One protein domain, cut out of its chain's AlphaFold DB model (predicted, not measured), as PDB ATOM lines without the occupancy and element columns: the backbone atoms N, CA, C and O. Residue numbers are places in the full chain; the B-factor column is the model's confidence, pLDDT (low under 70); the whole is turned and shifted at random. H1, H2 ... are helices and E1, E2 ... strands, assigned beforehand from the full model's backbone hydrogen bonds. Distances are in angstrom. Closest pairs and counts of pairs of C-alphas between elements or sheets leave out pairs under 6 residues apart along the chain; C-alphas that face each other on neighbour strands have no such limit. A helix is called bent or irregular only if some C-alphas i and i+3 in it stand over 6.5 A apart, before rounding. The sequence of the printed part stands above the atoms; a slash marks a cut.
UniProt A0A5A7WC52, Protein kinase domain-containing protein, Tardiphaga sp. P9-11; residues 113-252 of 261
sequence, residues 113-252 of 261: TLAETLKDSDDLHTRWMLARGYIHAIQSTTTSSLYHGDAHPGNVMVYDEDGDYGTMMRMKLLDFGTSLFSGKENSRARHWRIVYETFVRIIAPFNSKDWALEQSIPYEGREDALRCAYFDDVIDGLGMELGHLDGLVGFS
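This is residues 113 to 252 of the 261 residues of the protein "Protein kinase domain-containing protein" of Tardiphaga sp. P9-11 (UniProt A0A5A7WC52). Helix H2 lies in the middle of a bundle of three long helices, with H3 and H4 packed on it, and the strand hairpin E1 and E2 packs on another side of H2. Short H1 sits beside the beginning of E1, and residues 244 to 252 of H4 stick out beyond the body. The printed part has 140 residues with elements in the order H1, H2, E1, E2, H3, H4; the class is mostly helix and the sheet E1 - E2 is antiparallel. The whole is compact, with a radius of gyration of the C-alphas of 16.1 A, yet elongated, spanning 56 by 36 by 26 A.

H1, residues 114 to 120, begins at C-alpha (18.870, -20.072, 15.106). H2 is residues 124 to 141, 25.7 A long. E1 is residues 156 to 163 and E2 residues 166 to 173. H3, residues 184 to 206, measures 34.0 A, has a kink of 27 degrees near residue 200 and is irregular: C-alphas 202 and 205 are 8.1 A apart. H4, residues 223 to 252, measures 44.2 A and ends at (42.122, -5.022, -2.463).

H2 touches H3, closest C-alphas Arg 127 and Ile 202 at 6.0 A, at a shallow tilt of 13 degrees, opposite ways. H4 touches H2 with residues 228 to 242 alone, closest C-alphas Trp 128 and Ile 235 at 6.6 A. H3 and H4 are near each other. The closest C-alphas of H2 and E2, Gly 133 and Met 171, are 6.2 A apart. In the hairpin, N 157 and O 172 are 2.8 A apart. Every O i to N i+4 pair is within hydrogen-bond range in H2, 17 of 19 in H3, 24 of 26 in H4 and 1 of 3 in H1, where 3 of 4 O i to N i+3 pairs are.

The printed part has no cut. The links H2 to E1 and H3 to H4 are long. Low pLDDT covers residues 144 to 145, 176 to 185, 206 to 222 and 244 to 252.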
ATOM      1  N   THR A 113      16.855 -23.988  13.001       95.50
ATOM      2  CA  THR A 113      16.787 -23.174  14.217       95.50
ATOM      3  C   THR A 113      17.950 -22.181  14.244       95.50
ATOM      4  O   THR A 113      19.039 -22.480  13.755       95.50
ATOM      5  N   LEU A 114      17.780 -21.024  14.884       95.88
ATOM      6  CA  LEU A 114      18.870 -20.072  15.106       95.88
ATOM      7  C   LEU A 114      20.041 -20.746  15.838       95.88
ATOM      8  O   LEU A 114      21.198 -20.471  15.541       95.88
ATOM      9  N   ALA A 115      19.761 -21.684  16.747       94.44
ATOM     10  CA  ALA A 115      20.788 -22.493  17.402       94.44
ATOM     11  C   ALA A 115      21.656 -23.284  16.412       94.44
ATOM     12  O   ALA A 115      22.855 -23.425  16.637       94.44
ATOM     13  N   GLU A 116      21.056 -23.837  15.359       94.44
ATOM     14  CA  GLU A 116      21.757 -24.575  14.312       94.44
ATOM     15  C   GLU A 116      22.455 -23.638  13.334       94.44
ATOM     16  O   GLU A 116      23.561 -23.954  12.914       94.44
ATOM     17  N   THR A 117      21.852 -22.498  12.996       94.00
ATOM     18  CA  THR A 117      22.461 -21.492  12.116       94.00
ATOM     19  C   THR A 117      23.718 -20.893  12.748       94.00
ATOM     20  O   THR A 117      24.748 -20.779  12.093       94.00
ATOM     21  N   LEU A 118      23.686 -20.593  14.051       91.81
ATOM     22  CA  LEU A 118      24.827 -20.023  14.780       91.81
ATOM     23  C   LEU A 118      26.010 -20.985  14.964       91.81
ATOM     24  O   LEU A 118      27.080 -20.527  15.353       91.81
ATOM     25  N   LYS A 119      25.832 -22.294  14.747       90.25
ATOM     26  CA  LYS A 119      26.944 -23.261  14.783       90.25
ATOM     27  C   LYS A 119      27.821 -23.191  13.538       90.25
ATOM     28  O   LYS A 119      29.002 -23.495  13.638       90.25
ATOM     29  N   ASP A 120      27.234 -22.804  12.410       82.94
ATOM     30  CA  ASP A 120      27.894 -22.849  11.102       82.94
ATOM     31  C   ASP A 120      28.240 -21.448  10.575       82.94
ATOM     32  O   ASP A 120      28.857 -21.314   9.523       82.94
ATOM     33  N   SER A 121      27.816 -20.399  11.281       77.94
ATOM     34  CA  SER A 121      27.987 -19.012  10.866       77.94
ATOM     35  C   SER A 121      28.989 -18.315  11.768       77.94
ATOM     36  O   SER A 121      28.630 -17.925  12.872       77.94
ATOM     37  N   ASP A 122      30.193 -18.053  11.273       77.62
ATOM     38  CA  ASP A 122      31.176 -17.174  11.932       77.62
ATOM     39  C   ASP A 122      31.402 -15.865  11.166       77.62
ATOM     40  O   ASP A 122      32.209 -15.034  11.568       77.62
ATOM     41  N   ASP A 123      30.650 -15.657  10.087       85.75
ATOM     42  CA  ASP A 123      30.668 -14.434   9.294       85.75
ATOM     43  C   ASP A 123      29.917 -13.282   9.992       85.75
ATOM     44  O   ASP A 123      28.813 -13.459  10.527       85.75
ATOM     45  N   LEU A 124      30.523 -12.089   9.971       84.00
ATOM     46  CA  LEU A 124      29.989 -10.888  10.618       84.00
ATOM     47  C   LEU A 124      28.710 -10.411   9.944       84.00
ATOM     48  O   LEU A 124      27.756 -10.064  10.638       84.00
ATOM     49  N   HIS A 125      28.661 -10.444   8.613       87.12
ATOM     50  CA  HIS A 125      27.497  -9.978   7.867       87.12
ATOM     51  C   HIS A 125      26.263 -10.829   8.191       87.12
ATOM     52  O   HIS A 125      25.203 -10.308   8.546       87.12
ATOM     53  N   THR A 126      26.426 -12.149   8.181       89.06
ATOM     54  CA  THR A 126      25.381 -13.105   8.550       89.06
ATOM     55  C   THR A 126      24.919 -12.895   9.990       89.06
ATOM     56  O   THR A 126      23.719 -12.788  10.241       89.06
ATOM     57  N   ARG A 127      25.842 -12.762  10.951       89.44
ATOM     58  CA  ARG A 127      25.483 -12.530  12.363       89.44
ATOM     59  C   ARG A 127      24.797 -11.186  12.593       89.44
ATOM     60  O   ARG A 127      23.844 -11.138  13.366       89.44
ATOM     61  N   TRP A 128      25.204 -10.133  11.888       89.56
ATOM     62  CA  TRP A 128      24.515  -8.843  11.902       89.56
ATOM     63  C   TRP A 128      23.076  -8.968  11.389       89.56
ATOM     64  O   TRP A 128      22.141  -8.522  12.060       89.56
ATOM     65  N   MET A 129      22.860  -9.654  10.262       91.50
ATOM     66  CA  MET A 129      21.507  -9.902   9.748       91.50
ATOM     67  C   MET A 129      20.658 -10.731  10.722       91.50
ATOM     68  O   MET A 129      19.483 -10.422  10.925       91.50
ATOM     69  N   LEU A 130      21.240 -11.757  11.358       93.62
ATOM     70  CA  LEU A 130      20.559 -12.563  12.378       93.62
ATOM     71  C   LEU A 130      20.172 -11.716  13.597       93.62
ATOM     72  O   LEU A 130      19.056 -11.850  14.096       93.62
ATOM     73  N   ALA A 131      21.062 -10.835  14.062       92.19
ATOM     74  CA  ALA A 131      20.800  -9.944  15.189       92.19
ATOM     75  C   ALA A 131      19.645  -8.986  14.869       92.19
ATOM     76  O   ALA A 131      18.693  -8.892  15.645       92.19
ATOM     77  N   ARG A 132      19.671  -8.366  13.681       91.88
ATOM     78  CA  ARG A 132      18.587  -7.501  13.190       91.88
ATOM     79  C   ARG A 132      17.257  -8.220  13.090       91.88
ATOM     80  O   ARG A 132      16.261  -7.732  13.614       91.88
ATOM     81  N   GLY A 133      17.238  -9.378  12.432       92.38
ATOM     82  CA  GLY A 133      16.022 -10.169  12.273       92.38
ATOM     83  C   GLY A 133      15.434 -10.594  13.619       92.38
ATOM     84  O   GLY A 133      14.223 -10.498  13.821       92.38
ATOM     85  N   TYR A 134      16.293 -11.000  14.557       93.94
ATOM     86  CA  TYR A 134      15.880 -11.420  15.890       93.94
ATOM     87  C   TYR A 134      15.251 -10.268  16.676       93.94
ATOM     88  O   TYR A 134      14.123 -10.400  17.148       93.94
ATOM     89  N   ILE A 135      15.937  -9.127  16.773       91.94
ATOM     90  CA  ILE A 135      15.442  -7.966  17.524       91.94
ATOM     91  C   ILE A 135      14.169  -7.404  16.902       91.94
ATOM     92  O   ILE A 135      13.217  -7.134  17.631       91.94
ATOM     93  N   HIS A 136      14.083  -7.350  15.573       91.00
ATOM     94  CA  HIS A 136      12.857  -6.956  14.887       91.00
ATOM     95  C   HIS A 136      11.683  -7.891  15.230       91.00
ATOM     96  O   HIS A 136      10.585  -7.428  15.530       91.00
ATOM     97  N   ALA A 137      11.892  -9.213  15.238       90.81
ATOM     98  CA  ALA A 137      10.848 -10.162  15.627       90.81
ATOM     99  C   ALA A 137      10.428  -9.997  17.100       90.81
ATOM    100  O   ALA A 137       9.240 -10.093  17.412       90.81
ATOM    101  N   ILE A 138      11.369  -9.714  18.006       90.56
ATOM    102  CA  ILE A 138      11.065  -9.410  19.412       90.56
ATOM    103  C   ILE A 138      10.249  -8.118  19.520       90.56
ATOM    104  O   ILE A 138       9.189  -8.126  20.137       90.56
ATOM    105  N   GLN A 139      10.679  -7.035  18.875       88.44
ATOM    106  CA  GLN A 139       9.975  -5.749  18.868       88.44
ATOM    107  C   GLN A 139       8.541  -5.881  18.338       88.44
ATOM    108  O   GLN A 139       7.614  -5.344  18.939       88.44
ATOM    109  N   SER A 140       8.341  -6.642  17.257       86.00
ATOM    110  CA  SER A 140       7.020  -6.839  16.648       86.00
ATOM    111  C   SER A 140       6.088  -7.749  17.452       86.00
ATOM    112  O   SER A 140       4.886  -7.770  17.192       86.00
ATOM    113  N   THR A 141       6.606  -8.528  18.405       83.81
ATOM    114  CA  THR A 141       5.808  -9.507  19.174       83.81
ATOM    115  C   THR A 141       5.671  -9.161  20.651       83.81
ATOM    116  O   THR A 141       4.765  -9.672  21.318       83.81
ATOM    117  N   THR A 142       6.525  -8.281  21.164       84.56
ATOM    118  CA  THR A 142       6.483  -7.811  22.544       84.56
ATOM    119  C   THR A 142       5.518  -6.639  22.683       84.56
ATOM    120  O   THR A 142       5.685  -5.583  22.080       84.56
ATOM    121  N   THR A 143       4.511  -6.808  23.536       75.50
ATOM    122  CA  THR A 143       3.581  -5.745  23.928       75.50
ATOM    123  C   THR A 143       3.466  -5.687  25.448       75.50
ATOM    124  O   THR A 143       3.863  -6.614  26.155       75.50
ATOM    125  N   SER A 144       2.853  -4.628  25.983       67.88
ATOM    126  CA  SER A 144       2.633  -4.489  27.431       67.88
ATOM    127  C   SER A 144       1.811  -5.634  28.045       67.88
ATOM    128  O   SER A 144       1.879  -5.869  29.254       67.88
ATOM    129  N   SER A 145       1.043  -6.362  27.229       67.94
ATOM    130  CA  SER A 145       0.246  -7.521  27.633       67.94
ATOM    131  C   SER A 145       0.822  -8.860  27.165       67.94
ATOM    132  O   SER A 145       0.343  -9.902  27.620       67.94
ATOM    133  N   LEU A 146       1.850  -8.857  26.308       74.69
ATOM    134  CA  LEU A 146       2.364 -10.052  25.652       74.69
ATOM    135  C   LEU A 146       3.892 -10.089  25.624       74.69
ATOM    136  O   LEU A 146       4.534  -9.389  24.853       74.69
ATOM    137  N   TYR A 147       4.469 -10.992  26.415       80.31
ATOM    138  CA  TYR A 147       5.888 -11.335  26.346       80.31
ATOM    139  C   TYR A 147       6.045 -12.771  25.870       80.31
ATOM    140  O   TYR A 147       5.301 -13.653  26.308       80.31
ATOM    141  N   HIS A 148       7.037 -13.048  25.026       81.50
ATOM    142  CA  HIS A 148       7.304 -14.418  24.583       81.50
ATOM    143  C   HIS A 148       7.766 -15.321  25.740       81.50
ATOM    144  O   HIS A 148       7.272 -16.434  25.894       81.50
ATOM    145  N   GLY A 149       8.696 -14.833  26.573       79.50
ATOM    146  CA  GLY A 149       9.235 -15.551  27.738       79.50
ATOM    147  C   GLY A 149      10.197 -16.715  27.455       79.50
ATOM    148  O   GLY A 149      10.688 -17.310  28.415       79.50
ATOM    149  N   ASP A 150      10.466 -17.050  26.186       85.75
ATOM    150  CA  ASP A 150      11.266 -18.235  25.808       85.75
ATOM    151  C   ASP A 150      11.940 -18.137  24.430       85.75
ATOM    152  O   ASP A 150      12.181 -19.149  23.777       85.75
ATOM    153  N   ALA A 151      12.232 -16.922  23.962       89.62
ATOM    154  CA  ALA A 151      12.780 -16.673  22.627       89.62
ATOM    155  C   ALA A 151      14.281 -17.025  22.518       89.62
ATOM    156  O   ALA A 151      15.079 -16.233  22.029       89.62
ATOM    157  N   HIS A 152      14.680 -18.193  23.018       91.81
ATOM    158  CA  HIS A 152      16.047 -18.696  22.943       91.81
ATOM    159  C   HIS A 152      16.374 -19.218  21.529       91.81
ATOM    160  O   HIS A 152      15.449 -19.568  20.792       91.81
ATOM    161  N   PRO A 153      17.650 -19.432  21.148       93.56
ATOM    162  CA  PRO A 153      18.014 -19.836  19.784       93.56
ATOM    163  C   PRO A 153      17.319 -21.100  19.242       93.56
ATOM    164  O   PRO A 153      17.121 -21.227  18.040       93.56
ATOM    165  N   GLY A 154      16.935 -22.050  20.102       91.88
ATOM    166  CA  GLY A 154      16.181 -23.245  19.687       91.88
ATOM    167  C   GLY A 154      14.701 -23.000  19.343       91.88
ATOM    168  O   GLY A 154      14.078 -23.870  18.753       91.88
ATOM    169  N   ASN A 155      14.155 -21.832  19.696       92.88
ATOM    170  CA  ASN A 155      12.757 -21.431  19.489       92.88
ATOM    171  C   ASN A 155      12.649 -20.302  18.452       92.88
ATOM    172  O   ASN A 155      11.663 -19.577  18.405       92.88
ATOM    173  N   VAL A 156      13.676 -20.125  17.626       94.88
ATOM    174  CA  VAL A 156      13.662 -19.182  16.511       94.88
ATOM    175  C   VAL A 156      13.994 -19.981  15.268       94.88
ATOM    176  O   VAL A 156      15.061 -20.585  15.207       94.88
ATOM    177  N   MET A 157      13.090 -20.012  14.297       95.94
ATOM    178  CA  MET A 157      13.368 -20.573  12.979       95.94
ATOM    179  C   MET A 157      13.951 -19.493  12.089       95.94
ATOM    180  O   MET A 157      13.405 -18.396  12.025       95.94
ATOM    181  N   VAL A 158      15.021 -19.836  11.386       95.38
ATOM    182  CA  VAL A 158      15.632 -19.075  10.303       95.38
ATOM    183  C   VAL A 158      15.339 -19.819   9.009       95.38
ATOM    184  O   VAL A 158      15.565 -21.030   8.922       95.38
ATOM    185  N   TYR A 159      14.796 -19.121   8.025       94.38
ATOM    186  CA  TYR A 159      14.423 -19.705   6.744       94.38
ATOM    187  C   TYR A 159      14.623 -18.693   5.627       94.38
ATOM    188  O   TYR A 159      14.581 -17.487   5.860       94.38
ATOM    189  N   ASP A 160      14.827 -19.208   4.428       92.31
ATOM    190  CA  ASP A 160      14.922 -18.402   3.226       92.31
ATOM    191  C   ASP A 160      13.525 -18.197   2.640       92.31
ATOM    192  O   ASP A 160      12.716 -19.128   2.568       92.31
ATOM    193  N   GLU A 161      13.232 -16.965   2.247       90.06
ATOM    194  CA  GLU A 161      12.001 -16.584   1.568       90.06
ATOM    195  C   GLU A 161      12.355 -15.920   0.239       90.06
ATOM    196  O   GLU A 161      13.008 -14.875   0.209       90.06
ATOM    197  N   ASP A 162      11.922 -16.526  -0.864       89.50
ATOM    198  CA  ASP A 162      12.082 -15.941  -2.190       89.50
ATOM    199  C   ASP A 162      11.087 -14.791  -2.383       89.50
ATOM    200  O   ASP A 162       9.884 -14.944  -2.165       89.50
ATOM    201  N   GLY A 163      11.591 -13.638  -2.820       83.06
ATOM    202  CA  GLY A 163      10.782 -12.486  -3.205       83.06
ATOM    203  C   GLY A 163      11.223 -11.888  -4.536       83.06
ATOM    204  O   GLY A 163      12.231 -12.288  -5.120       83.06
ATOM    205  N   ASP A 164      10.490 -10.872  -4.998       86.50
ATOM    206  CA  ASP A 164      10.742 -10.198  -6.286       86.50
ATOM    207  C   ASP A 164      12.163  -9.615  -6.408       86.50
ATOM    208  O   ASP A 164      12.680  -9.439  -7.510       86.50
ATOM    209  N   TYR A 165      12.807  -9.332  -5.271       83.00
ATOM    210  CA  TYR A 165      14.151  -8.755  -5.181       83.00
ATOM    211  C   TYR A 165      15.227  -9.773  -4.766       83.00
ATOM    212  O   TYR A 165      16.326  -9.379  -4.378       83.00
ATOM    213  N   GLY A 166      14.923 -11.070  -4.856       87.50
ATOM    214  CA  GLY A 166      15.815 -12.169  -4.488       87.50
ATOM    215  C   GLY A 166      15.420 -12.865  -3.187       87.50
ATOM    216  O   GLY A 166      14.382 -12.583  -2.588       87.50
ATOM    217  N   THR A 167      16.260 -13.807  -2.768       86.88
ATOM    218  CA  THR A 167      16.061 -14.598  -1.551       86.88
ATOM    219  C   THR A 167      16.450 -13.785  -0.319       86.88
ATOM    220  O   THR A 167      17.567 -13.274  -0.221       86.88
ATOM    221  N   MET A 168      15.526 -13.664   0.631       87.00
ATOM    222  CA  MET A 168      15.733 -12.963   1.894       87.00
ATOM    223  C   MET A 168      15.730 -13.946   3.058       87.00
ATOM    224  O   MET A 168      14.814 -14.754   3.202       87.00
ATOM    225  N   MET A 169      16.707 -13.812   3.952       89.44
ATOM    226  CA  MET A 169      16.677 -14.518   5.227       89.44
ATOM    227  C   MET A 169      15.567 -13.938   6.114       89.44
ATOM    228  O   MET A 169      15.518 -12.736   6.393       89.44
ATOM    229  N   ARG A 170      14.677 -14.807   6.585       91.88
ATOM    230  CA  ARG A 170      13.563 -14.493   7.479       91.88
ATOM    231  C   ARG A 170      13.674 -15.255   8.784       91.88
ATOM    232  O   ARG A 170      14.406 -16.237   8.913       91.88
ATOM    233  N   MET A 171      12.912 -14.787   9.768       94.19
ATOM    234  CA  MET A 171      12.836 -15.406  11.081       94.19
ATOM    235  C   MET A 171      11.405 -15.487  11.587       94.19
ATOM    236  O   MET A 171      10.609 -14.575  11.367       94.19
ATOM    237  N   LYS A 172      11.104 -16.564  12.312       94.06
ATOM    238  CA  LYS A 172       9.853 -16.727  13.056       94.06
ATOM    239  C   LYS A 172      10.118 -17.315  14.432       94.06
ATOM    240  O   LYS A 172      10.863 -18.283  14.574       94.06
ATOM    241  N   LEU A 173       9.478 -16.736  15.439       93.00
ATOM    242  CA  LEU A 173       9.482 -17.229  16.806       93.00
ATOM    243  C   LEU A 173       8.544 -18.440  16.941       93.00
ATOM    244  O   LEU A 173       7.455 -18.475  16.356       93.00
ATOM    245  N   LEU A 174       8.977 -19.424  17.726       89.44
ATOM    246  CA  LEU A 174       8.255 -20.646  18.070       89.44
ATOM    247  C   LEU A 174       7.910 -20.666  19.564       89.44
ATOM    248  O   LEU A 174       8.677 -20.172  20.374       89.44
ATOM    249  N   ASP A 175       6.833 -21.369  19.924       76.50
ATOM    250  CA  ASP A 175       6.489 -21.772  21.302       76.50
ATOM    251  C   ASP A 175       6.366 -20.624  22.332       76.50
ATOM    252  O   ASP A 175       7.316 -20.193  22.981       76.50
ATOM    253  N   PHE A 176       5.135 -20.173  22.578       68.38
ATOM    254  CA  PHE A 176       4.842 -19.083  23.520       68.38
ATOM    255  C   PHE A 176       4.534 -19.563  24.957       68.38
ATOM    256  O   PHE A 176       3.953 -18.810  25.750       68.38
ATOM    257  N   GLY A 177       4.888 -20.806  25.308       58.91
ATOM    258  CA  GLY A 177       4.299 -21.529  26.441       58.91
ATOM    259  C   GLY A 177       4.746 -21.128  27.855       58.91
ATOM    260  O   GLY A 177       4.066 -21.472  28.825       58.91
ATOM    261  N   THR A 178       5.863 -20.418  28.043       57.06
ATOM    262  CA  THR A 178       6.452 -20.265  29.394       57.06
ATOM    263  C   THR A 178       5.990 -19.028  30.164       57.06
ATOM    264  O   THR A 178       6.055 -19.028  31.392       57.06
ATOM    265  N   SER A 179       5.472 -17.998  29.490       55.41
ATOM    266  CA  SER A 179       5.147 -16.712  30.126       55.41
ATOM    267  C   SER A 179       3.806 -16.689  30.877       55.41
ATOM    268  O   SER A 179       3.508 -15.712  31.559       55.41
ATOM    269  N   LEU A 180       2.954 -17.702  30.699       54.41
ATOM    270  CA  LEU A 180       1.564 -17.688  31.179       54.41
ATOM    271  C   LEU A 180       1.406 -18.213  32.613       54.41
ATOM    272  O   LEU A 180       0.415 -17.916  33.270       54.41
ATOM    273  N   PHE A 181       2.384 -18.977  33.107       55.53
ATOM    274  CA  PHE A 181       2.305 -19.661  34.407       55.53
ATOM    275  C   PHE A 181       3.175 -19.019  35.493       55.53
ATOM    276  O   PHE A 181       3.250 -19.535  36.605       55.53
ATOM    277  N   SER A 182       3.826 -17.898  35.179       56.00
ATOM    278  CA  SER A 182       4.529 -17.034  36.127       56.00
ATOM    279  C   SER A 182       3.813 -15.685  36.223       56.00
ATOM    280  O   SER A 182       3.179 -15.251  35.264       56.00
ATOM    281  N   GLY A 183       3.884 -15.014  37.380       60.00
ATOM    282  CA  GLY A 183       3.340 -13.657  37.523       60.00
ATOM    283  C   GLY A 183       3.890 -12.711  36.446       60.00
ATOM    284  O   GLY A 183       5.020 -12.899  36.000       60.00
ATOM    285  N   LYS A 184       3.106 -11.704  36.024       65.00
ATOM    286  CA  LYS A 184       3.443 -10.809  34.892       65.00
ATOM    287  C   LYS A 184       4.868 -10.249  34.961       65.00
ATOM    288  O   LYS A 184       5.572 -10.277  33.957       65.00
ATOM    289  N   GLU A 185       5.299  -9.821  36.146       67.62
ATOM    290  CA  GLU A 185       6.644  -9.286  36.375       67.62
ATOM    291  C   GLU A 185       7.736 -10.337  36.126       67.62
ATOM    292  O   GLU A 185       8.691 -10.103  35.392       67.62
ATOM    293  N   ASN A 186       7.532 -11.554  36.638       73.69
ATOM    294  CA  ASN A 186       8.446 -12.676  36.422       73.69
ATOM    295  C   ASN A 186       8.513 -13.073  34.941       73.69
ATOM    296  O   ASN A 186       9.576 -13.447  34.448       73.69
ATOM    297  N   SER A 187       7.394 -12.978  34.220       77.50
ATOM    298  CA  SER A 187       7.331 -13.259  32.783       77.50
ATOM    299  C   SER A 187       8.074 -12.212  31.952       77.50
ATOM    300  O   SER A 187       8.773 -12.580  31.006       77.50
ATOM    301  N   ARG A 188       7.971 -10.931  32.326       80.62
ATOM    302  CA  ARG A 188       8.693  -9.816  31.700       80.62
ATOM    303  C   ARG A 188      10.199  -9.901  31.950       80.62
ATOM    304  O   ARG A 188      10.969  -9.907  30.993       80.62
ATOM    305  N   ALA A 189      10.616 -10.053  33.209       79.69
ATOM    306  CA  ALA A 189      12.025 -10.203  33.577       79.69
ATOM    307  C   ALA A 189      12.670 -11.404  32.870       79.69
ATOM    308  O   ALA A 189      13.751 -11.299  32.289       79.69
ATOM    309  N   ARG A 190      11.976 -12.552  32.858       82.44
ATOM    310  CA  ARG A 190      12.433 -13.751  32.147       82.44
ATOM    311  C   ARG A 190      12.582 -13.505  30.648       82.44
ATOM    312  O   ARG A 190      13.571 -13.954  30.076       82.44
ATOM    313  N   HIS A 191      11.608 -12.843  30.023       87.00
ATOM    314  CA  HIS A 191      11.650 -12.535  28.597       87.00
ATOM    315  C   HIS A 191      12.900 -11.727  28.247       87.00
ATOM    316  O   HIS A 191      13.684 -12.187  27.423       87.00
ATOM    317  N   TRP A 192      13.129 -10.594  28.914       86.00
ATOM    318  CA  TRP A 192      14.268  -9.733  28.589       86.00
ATOM    319  C   TRP A 192      15.620 -10.373  28.883       86.00
ATOM    320  O   TRP A 192      16.534 -10.224  28.077       86.00
ATOM    321  N   ARG A 193      15.730 -11.160  29.960       85.50
ATOM    322  CA  ARG A 193      16.940 -11.947  30.233       85.50
ATOM    323  C   ARG A 193      17.263 -12.900  29.078       85.50
ATOM    324  O   ARG A 193      18.386 -12.925  28.596       85.50
ATOM    325  N   ILE A 194      16.275 -13.666  28.608       87.75
ATOM    326  CA  ILE A 194      16.476 -14.625  27.509       87.75
ATOM    327  C   ILE A 194      16.777 -13.906  26.190       87.75
ATOM    328  O   ILE A 194      17.610 -14.386  25.422       87.75
ATOM    329  N   VAL A 195      16.121 -12.770  25.926       89.81
ATOM    330  CA  VAL A 195      16.386 -11.950  24.733       89.81
ATOM    331  C   VAL A 195      17.829 -11.479  24.719       89.81
ATOM    332  O   VAL A 195      18.522 -11.677  23.724       89.81
ATOM    333  N   TYR A 196      18.306 -10.942  25.839       87.25
ATOM    334  CA  TYR A 196      19.685 -10.508  25.958       87.25
ATOM    335  C   TYR A 196      20.676 -11.675  25.802       87.25
ATOM    336  O   TYR A 196      21.581 -11.605  24.974       87.25
ATOM    337  N   GLU A 197      20.483 -12.781  26.534       87.19
ATOM    338  CA  GLU A 197      21.348 -13.973  26.445       87.19
ATOM    339  C   GLU A 197      21.435 -14.502  25.003       87.19
ATOM    340  O   GLU A 197      22.495 -14.917  24.528       87.19
ATOM    341  N   THR A 198      20.309 -14.468  24.289       91.69
ATOM    342  CA  THR A 198      20.223 -14.871  22.883       91.69
ATOM    343  C   THR A 198      20.970 -13.898  21.986       91.69
ATOM    344  O   THR A 198      21.783 -14.335  21.175       91.69
ATOM    345  N   PHE A 199      20.739 -12.598  22.156       90.38
ATOM    346  CA  PHE A 199      21.397 -11.549  21.388       90.38
ATOM    347  C   PHE A 199      22.920 -11.604  21.536       90.38
ATOM    348  O   PHE A 199      23.626 -11.685  20.532       90.38
ATOM    349  N   VAL A 200      23.431 -11.693  22.770       85.38
ATOM    350  CA  VAL A 200      24.871 -11.849  23.032       85.38
ATOM    351  C   VAL A 200      25.434 -13.069  22.323       85.38
ATOM    352  O   VAL A 200      26.511 -13.000  21.743       85.38
ATOM    353  N   ARG A 201      24.706 -14.188  22.301       89.56
ATOM    354  CA  ARG A 201      25.155 -15.388  21.589       89.56
ATOM    355  C   ARG A 201      25.210 -15.201  20.069       89.56
ATOM    356  O   ARG A 201      26.068 -15.808  19.424       89.56
ATOM    357  N   ILE A 202      24.323 -14.384  19.499       90.81
ATOM    358  CA  ILE A 202      24.364 -14.032  18.073       90.81
ATOM    359  C   ILE A 202      25.633 -13.226  17.771       90.81
ATOM    360  O   ILE A 202      26.329 -13.546  16.809       90.81
ATOM    361  N   ILE A 203      25.980 -12.250  18.612       86.06
ATOM    362  CA  ILE A 203      27.113 -11.339  18.368       86.06
ATOM    363  C   ILE A 203      28.448 -11.814  18.970       86.06
ATOM    364  O   ILE A 203      29.479 -11.185  18.753       86.06
ATOM    365  N   ALA A 204      28.452 -12.928  19.712       81.88
ATOM    366  CA  ALA A 204      29.574 -13.368  20.548       81.88
ATOM    367  C   ALA A 204      30.959 -13.387  19.869       81.88
ATOM    368  O   ALA A 204      31.902 -12.948  20.523       81.88
ATOM    369  N   PRO A 205      31.132 -13.838  18.608       74.69
ATOM    370  CA  PRO A 205      32.456 -13.851  17.976       74.69
ATOM    371  C   PRO A 205      33.066 -12.468  17.761       74.69
ATOM    372  O   PRO A 205      34.272 -12.365  17.569       74.69
ATOM    373  N   PHE A 206      32.247 -11.419  17.800       68.81
ATOM    374  CA  PHE A 206      32.678 -10.052  17.531       68.81
ATOM    375  C   PHE A 206      32.736  -9.200  18.773       68.81
ATOM    376  O   PHE A 206      33.275  -8.107  18.689       68.81
ATOM    377  N   ASN A 207      32.237  -9.703  19.908       63.16
ATOM    378  CA  ASN A 207      32.139  -8.967  21.157       63.16
ATOM    379  C   ASN A 207      33.532  -8.551  21.661       63.16
ATOM    380  O   ASN A 207      34.185  -9.264  22.430       63.16
ATOM    381  N   SER A 208      33.997  -7.391  21.198       51.50
ATOM    382  CA  SER A 208      35.080  -6.655  21.821       51.50
ATOM    383  C   SER A 208      34.571  -6.197  23.190       51.50
ATOM    384  O   SER A 208      33.373  -6.052  23.423       51.50
ATOM    385  N   LYS A 209      35.472  -6.018  24.152       49.69
ATOM    386  CA  LYS A 209      35.131  -5.715  25.552       49.69
ATOM    387  C   LYS A 209      34.289  -4.434  25.748       49.69
ATOM    388  O   LYS A 209      33.879  -4.179  26.877       49.69
ATOM    389  N   ASP A 210      34.017  -3.672  24.689       49.53
ATOM    390  CA  ASP A 210      33.370  -2.363  24.720       49.53
ATOM    391  C   ASP A 210      31.831  -2.419  24.761       49.53
ATOM    392  O   ASP A 210      31.213  -1.489  25.276       49.53
ATOM    393  N   TRP A 211      31.185  -3.516  24.337       53.09
ATOM    394  CA  TRP A 211      29.712  -3.648  24.407       53.09
ATOM    395  C   TRP A 211      29.210  -4.324  25.688       53.09
ATOM    396  O   TRP A 211      28.052  -4.734  25.790       53.09
ATOM    397  N   ALA A 212      30.073  -4.425  26.700       44.72
ATOM    398  CA  ALA A 212      29.714  -4.856  28.043       44.72
ATOM    399  C   ALA A 212      28.910  -3.764  28.780       44.72
ATOM    400  O   ALA A 212      29.385  -3.178  29.750       44.72
ATOM    401  N   LEU A 213      27.676  -3.497  28.354       48.84
ATOM    402  CA  LEU A 213      26.743  -2.619  29.066       48.84
ATOM    403  C   LEU A 213      25.440  -3.355  29.376       48.84
ATOM    404  O   LEU A 213      24.360  -2.999  28.926       48.84
ATOM    405  N   GLU A 214      25.548  -4.393  30.205       47.25
ATOM    406  CA  GLU A 214      24.371  -5.073  30.756       47.25
ATOM    407  C   GLU A 214      24.087  -4.720  32.219       47.25
ATOM    408  O   GLU A 214      22.949  -4.810  32.665       47.25
ATOM    409  N   GLN A 215      25.073  -4.287  33.007       47.03
ATOM    410  CA  GLN A 215      24.855  -4.203  34.458       47.03
ATOM    411  C   GLN A 215      24.122  -2.940  34.945       47.03
ATOM    412  O   GLN A 215      23.906  -2.807  36.147       47.03
ATOM    413  N   SER A 216      23.723  -2.014  34.064       45.56
ATOM    414  CA  SER A 216      23.259  -0.681  34.488       45.56
ATOM    415  C   SER A 216      21.929  -0.191  33.909       45.56
ATOM    416  O   SER A 216      21.605   0.970  34.143       45.56
ATOM    417  N   ILE A 217      21.140  -1.001  33.189       49.62
ATOM    418  CA  ILE A 217      19.807  -0.563  32.718       49.62
ATOM    419  C   ILE A 217      18.774  -0.779  33.850       49.62
ATOM    420  O   ILE A 217      18.430  -1.932  34.127       49.62
ATOM    421  N   PRO A 218      18.282   0.281  34.535       43.38
ATOM    422  CA  PRO A 218      17.464   0.150  35.745       43.38
ATOM    423  C   PRO A 218      16.021  -0.290  35.463       43.38
ATOM    424  O   PRO A 218      15.488  -0.054  34.382       43.38
ATOM    425  N   TYR A 219      15.385  -0.874  36.486       47.75
ATOM    426  CA  TYR A 219      14.150  -1.664  36.412       47.75
ATOM    427  C   TYR A 219      12.812  -0.864  36.410       47.75
ATOM    428  O   TYR A 219      11.849  -1.296  37.036       47.75
ATOM    429  N   GLU A 220      12.699   0.325  35.789       47.59
ATOM    430  CA  GLU A 220      11.477   1.159  35.945       47.59
ATOM    431  C   GLU A 220      10.791   1.650  34.647       47.59
ATOM    432  O   GLU A 220      11.138   2.674  34.059       47.59
ATOM    433  N   GLY A 221       9.728   0.944  34.234       49.09
ATOM    434  CA  GLY A 221       8.505   1.482  33.595       49.09
ATOM    435  C   GLY A 221       8.559   2.009  32.148       49.09
ATOM    436  O   GLY A 221       7.534   2.000  31.470       49.09
ATOM    437  N   ARG A 222       9.726   2.429  31.639       52.94
ATOM    438  CA  ARG A 222       9.991   2.800  30.222       52.94
ATOM    439  C   ARG A 222      11.054   1.915  29.559       52.94
ATOM    440  O   ARG A 222      11.638   2.259  28.539       52.94
ATOM    441  N   GLU A 223      11.318   0.767  30.161       70.44
ATOM    442  CA  GLU A 223      12.542   0.006  29.925       70.44
ATOM    443  C   GLU A 223      12.514  -0.844  28.657       70.44
ATOM    444  O   GLU A 223      13.566  -1.153  28.121       70.44
ATOM    445  N   ASP A 224      11.338  -1.244  28.176       75.19
ATOM    446  CA  ASP A 224      11.244  -2.165  27.037       75.19
ATOM    447  C   ASP A 224      11.698  -1.475  25.747       75.19
ATOM    448  O   ASP A 224      12.509  -2.014  25.004       75.19
ATOM    449  N   ALA A 225      11.260  -0.229  25.542       73.56
ATOM    450  CA  ALA A 225      11.723   0.604  24.437       73.56
ATOM    451  C   ALA A 225      13.216   0.955  24.563       73.56
ATOM    452  O   ALA A 225      13.918   0.960  23.560       73.56
ATOM    453  N   LEU A 226      13.714   1.202  25.783       74.44
ATOM    454  CA  LEU A 226      15.140   1.462  26.022       74.44
ATOM    455  C   LEU A 226      16.007   0.223  25.761       74.44
ATOM    456  O   LEU A 226      17.095   0.349  25.211       74.44
ATOM    457  N   ARG A 227      15.523  -0.975  26.109       77.19
ATOM    458  CA  ARG A 227      16.185  -2.247  25.783       77.19
ATOM    459  C   ARG A 227      16.230  -2.466  24.276       77.19
ATOM    460  O   ARG A 227      17.282  -2.805  23.757       77.19
ATOM    461  N   CYS A 228      15.118  -2.232  23.583       81.50
ATOM    462  CA  CYS A 228      15.072  -2.270  22.123       81.50
ATOM    463  C   CYS A 228      16.082  -1.302  21.495       81.50
ATOM    464  O   CYS A 228      16.888  -1.743  20.686       81.50
ATOM    465  N   ALA A 229      16.093  -0.038  21.932       80.25
ATOM    466  CA  ALA A 229      17.030   0.969  21.441       80.25
ATOM    467  C   ALA A 229      18.494   0.572  21.687       80.25
ATOM    468  O   ALA A 229      19.312   0.695  20.788       80.25
ATOM    469  N   TYR A 230      18.813   0.012  22.859       82.94
ATOM    470  CA  TYR A 230      20.152  -0.514  23.137       82.94
ATOM    471  C   TYR A 230      20.575  -1.594  22.131       82.94
ATOM    472  O   TYR A 230      21.700  -1.577  21.636       82.94
ATOM    473  N   PHE A 231      19.687  -2.543  21.820       84.50
ATOM    474  CA  PHE A 231      20.000  -3.571  20.830       84.50
ATOM    475  C   PHE A 231      20.191  -2.982  19.431       84.50
ATOM    476  O   PHE A 231      21.111  -3.403  18.732       84.50
ATOM    477  N   ASP A 232      19.353  -2.018  19.048       85.44
ATOM    478  CA  ASP A 232      19.460  -1.312  17.770       85.44
ATOM    479  C   ASP A 232      20.790  -0.540  17.670       85.44
ATOM    480  O   ASP A 232      21.493  -0.682  16.674       85.44
ATOM    481  N   ASP A 233      21.214   0.156  18.731       82.06
ATOM    482  CA  ASP A 233      22.500   0.869  18.780       82.06
ATOM    483  C   ASP A 233      23.697  -0.086  18.590       82.06
ATOM    484  O   ASP A 233      24.630   0.203  17.836       82.06
ATOM    485  N   VAL A 234      23.679  -1.254  19.248       79.94
ATOM    486  CA  VAL A 234      24.738  -2.273  19.095       79.94
ATOM    487  C   VAL A 234      24.748  -2.845  17.675       79.94
ATOM    488  O   VAL A 234      25.808  -3.028  17.075       79.94
ATOM    489  N   ILE A 235      23.568  -3.124  17.123       84.44
ATOM    490  CA  ILE A 235      23.396  -3.587  15.744       84.44
ATOM    491  C   ILE A 235      23.947  -2.564  14.745       84.44
ATOM    492  O   ILE A 235      24.627  -2.949  13.791       84.44
ATOM    493  N   ASP A 236      23.644  -1.283  14.936       83.69
ATOM    494  CA  ASP A 236      24.085  -0.212  14.046       83.69
ATOM    495  C   ASP A 236      25.609  -0.063  14.101       83.69
ATOM    496  O   ASP A 236      26.250   0.046  13.054       83.69
ATOM    497  N   GLY A 237      26.209  -0.185  15.291       79.12
ATOM    498  CA  GLY A 237      27.663  -0.248  15.465       79.12
ATOM    499  C   GLY A 237      28.316  -1.396  14.682       79.12
ATOM    500  O   GLY A 237      29.259  -1.165  13.925       79.12
ATOM    501  N   LEU A 238      27.769  -2.613  14.778       78.38
ATOM    502  CA  LEU A 238      28.229  -3.767  13.985       78.38
ATOM    503  C   LEU A 238      28.080  -3.524  12.470       78.38
ATOM    504  O   LEU A 238      28.924  -3.941  11.676       78.38
ATOM    505  N   GLY A 239      27.018  -2.826  12.058       79.56
ATOM    506  CA  GLY A 239      26.799  -2.425  10.667       79.56
ATOM    507  C   GLY A 239      27.847  -1.430  10.156       79.56
ATOM    508  O   GLY A 239      28.293  -1.536   9.014       79.56
ATOM    509  N   MET A 240      28.285  -0.488  10.998       78.69
ATOM    510  CA  MET A 240      29.364   0.445  10.655       78.69
ATOM    511  C   MET A 240      30.711  -0.270  10.494       78.69
ATOM    512  O   MET A 240      31.436   0.019   9.542       78.69
ATOM    513  N   GLU A 241      31.036  -1.231  11.366       74.06
ATOM    514  CA  GLU A 241      32.251  -2.051  11.227       74.06
ATOM    515  C   GLU A 241      32.264  -2.836   9.909       74.06
ATOM    516  O   GLU A 241      33.284  -2.854   9.216       74.06
ATOM    517  N   LEU A 242      31.125  -3.411   9.511       72.94
ATOM    518  CA  LEU A 242      30.962  -4.048   8.200       72.94
ATOM    519  C   LEU A 242      31.223  -3.075   7.048       72.94
ATOM    520  O   LEU A 242      31.995  -3.391   6.148       72.94
ATOM    521  N   GLY A 243      30.642  -1.871   7.095       72.25
ATOM    522  CA  GLY A 243      30.879  -0.842   6.079       72.25
ATOM    523  C   GLY A 243      32.349  -0.410   5.989       72.25
ATOM    524  O   GLY A 243      32.865  -0.165   4.896       72.25
ATOM    525  N   HIS A 244      33.057  -0.362   7.122       64.50
ATOM    526  CA  HIS A 244      34.500  -0.113   7.152       64.50
ATOM    527  C   HIS A 244      35.314  -1.277   6.570       64.50
ATOM    528  O   HIS A 244      36.262  -1.032   5.818       64.50
ATOM    529  N   LEU A 245      34.949  -2.526   6.875       57.66
ATOM    530  CA  LEU A 245      35.579  -3.718   6.303       57.66
ATOM    531  C   LEU A 245      35.369  -3.786   4.785       57.66
ATOM    532  O   LEU A 245      36.338  -3.996   4.060       57.66
ATOM    533  N   ASP A 246      34.165  -3.506   4.287       56.16
ATOM    534  CA  ASP A 246      33.887  -3.434   2.847       56.16
ATOM    535  C   ASP A 246      34.688  -2.311   2.165       56.16
ATOM    536  O   ASP A 246      35.213  -2.498   1.064       56.16
ATOM    537  N   GLY A 247      34.877  -1.168   2.835       49.06
ATOM    538  CA  GLY A 247      35.742  -0.081   2.362       49.06
ATOM    539  C   GLY A 247      37.235  -0.445   2.304       49.06
ATOM    540  O   GLY A 247      37.938  -0.030   1.380       49.06
ATOM    541  N   LEU A 248      37.722  -1.257   3.249       44.47
ATOM    542  CA  LEU A 248      39.098  -1.776   3.290       44.47
ATOM    543  C   LEU A 248      39.332  -2.896   2.262       44.47
ATOM    544  O   LEU A 248      40.378  -2.936   1.610       44.47
ATOM    545  N   VAL A 249      38.356  -3.785   2.065       43.84
ATOM    546  CA  VAL A 249      38.414  -4.876   1.075       43.84
ATOM    547  C   VAL A 249      38.192  -4.347  -0.349       43.84
ATOM    548  O   VAL A 249      38.806  -4.851  -1.294       43.84
ATOM    549  N   GLY A 250      37.424  -3.263  -0.518       37.41
ATOM    550  CA  GLY A 250      37.224  -2.561  -1.791       37.41
ATOM    551  C   GLY A 250      38.513  -2.015  -2.422       37.41
ATOM    552  O   GLY A 250      38.616  -1.951  -3.650       37.41
ATOM    553  N   PHE A 251      39.543  -1.721  -1.620       36.91
ATOM    554  CA  PHE A 251      40.879  -1.365  -2.121       36.91
ATOM    555  C   PHE A 251      41.705  -2.577  -2.591       36.91
ATOM    556  O   PHE A 251      42.574  -2.428  -3.448       36.91
ATOM    557  N   SER A 252      41.417  -3.783  -2.093       36.22
ATOM    558  CA  SER A 252      42.122  -5.022  -2.463       36.22
ATOM    559  C   SER A 252      41.479  -5.731  -3.664       36.22
ATOM    560  O   SER A 252      42.175  -6.211  -4.562       36.22
TER     561      SER A 252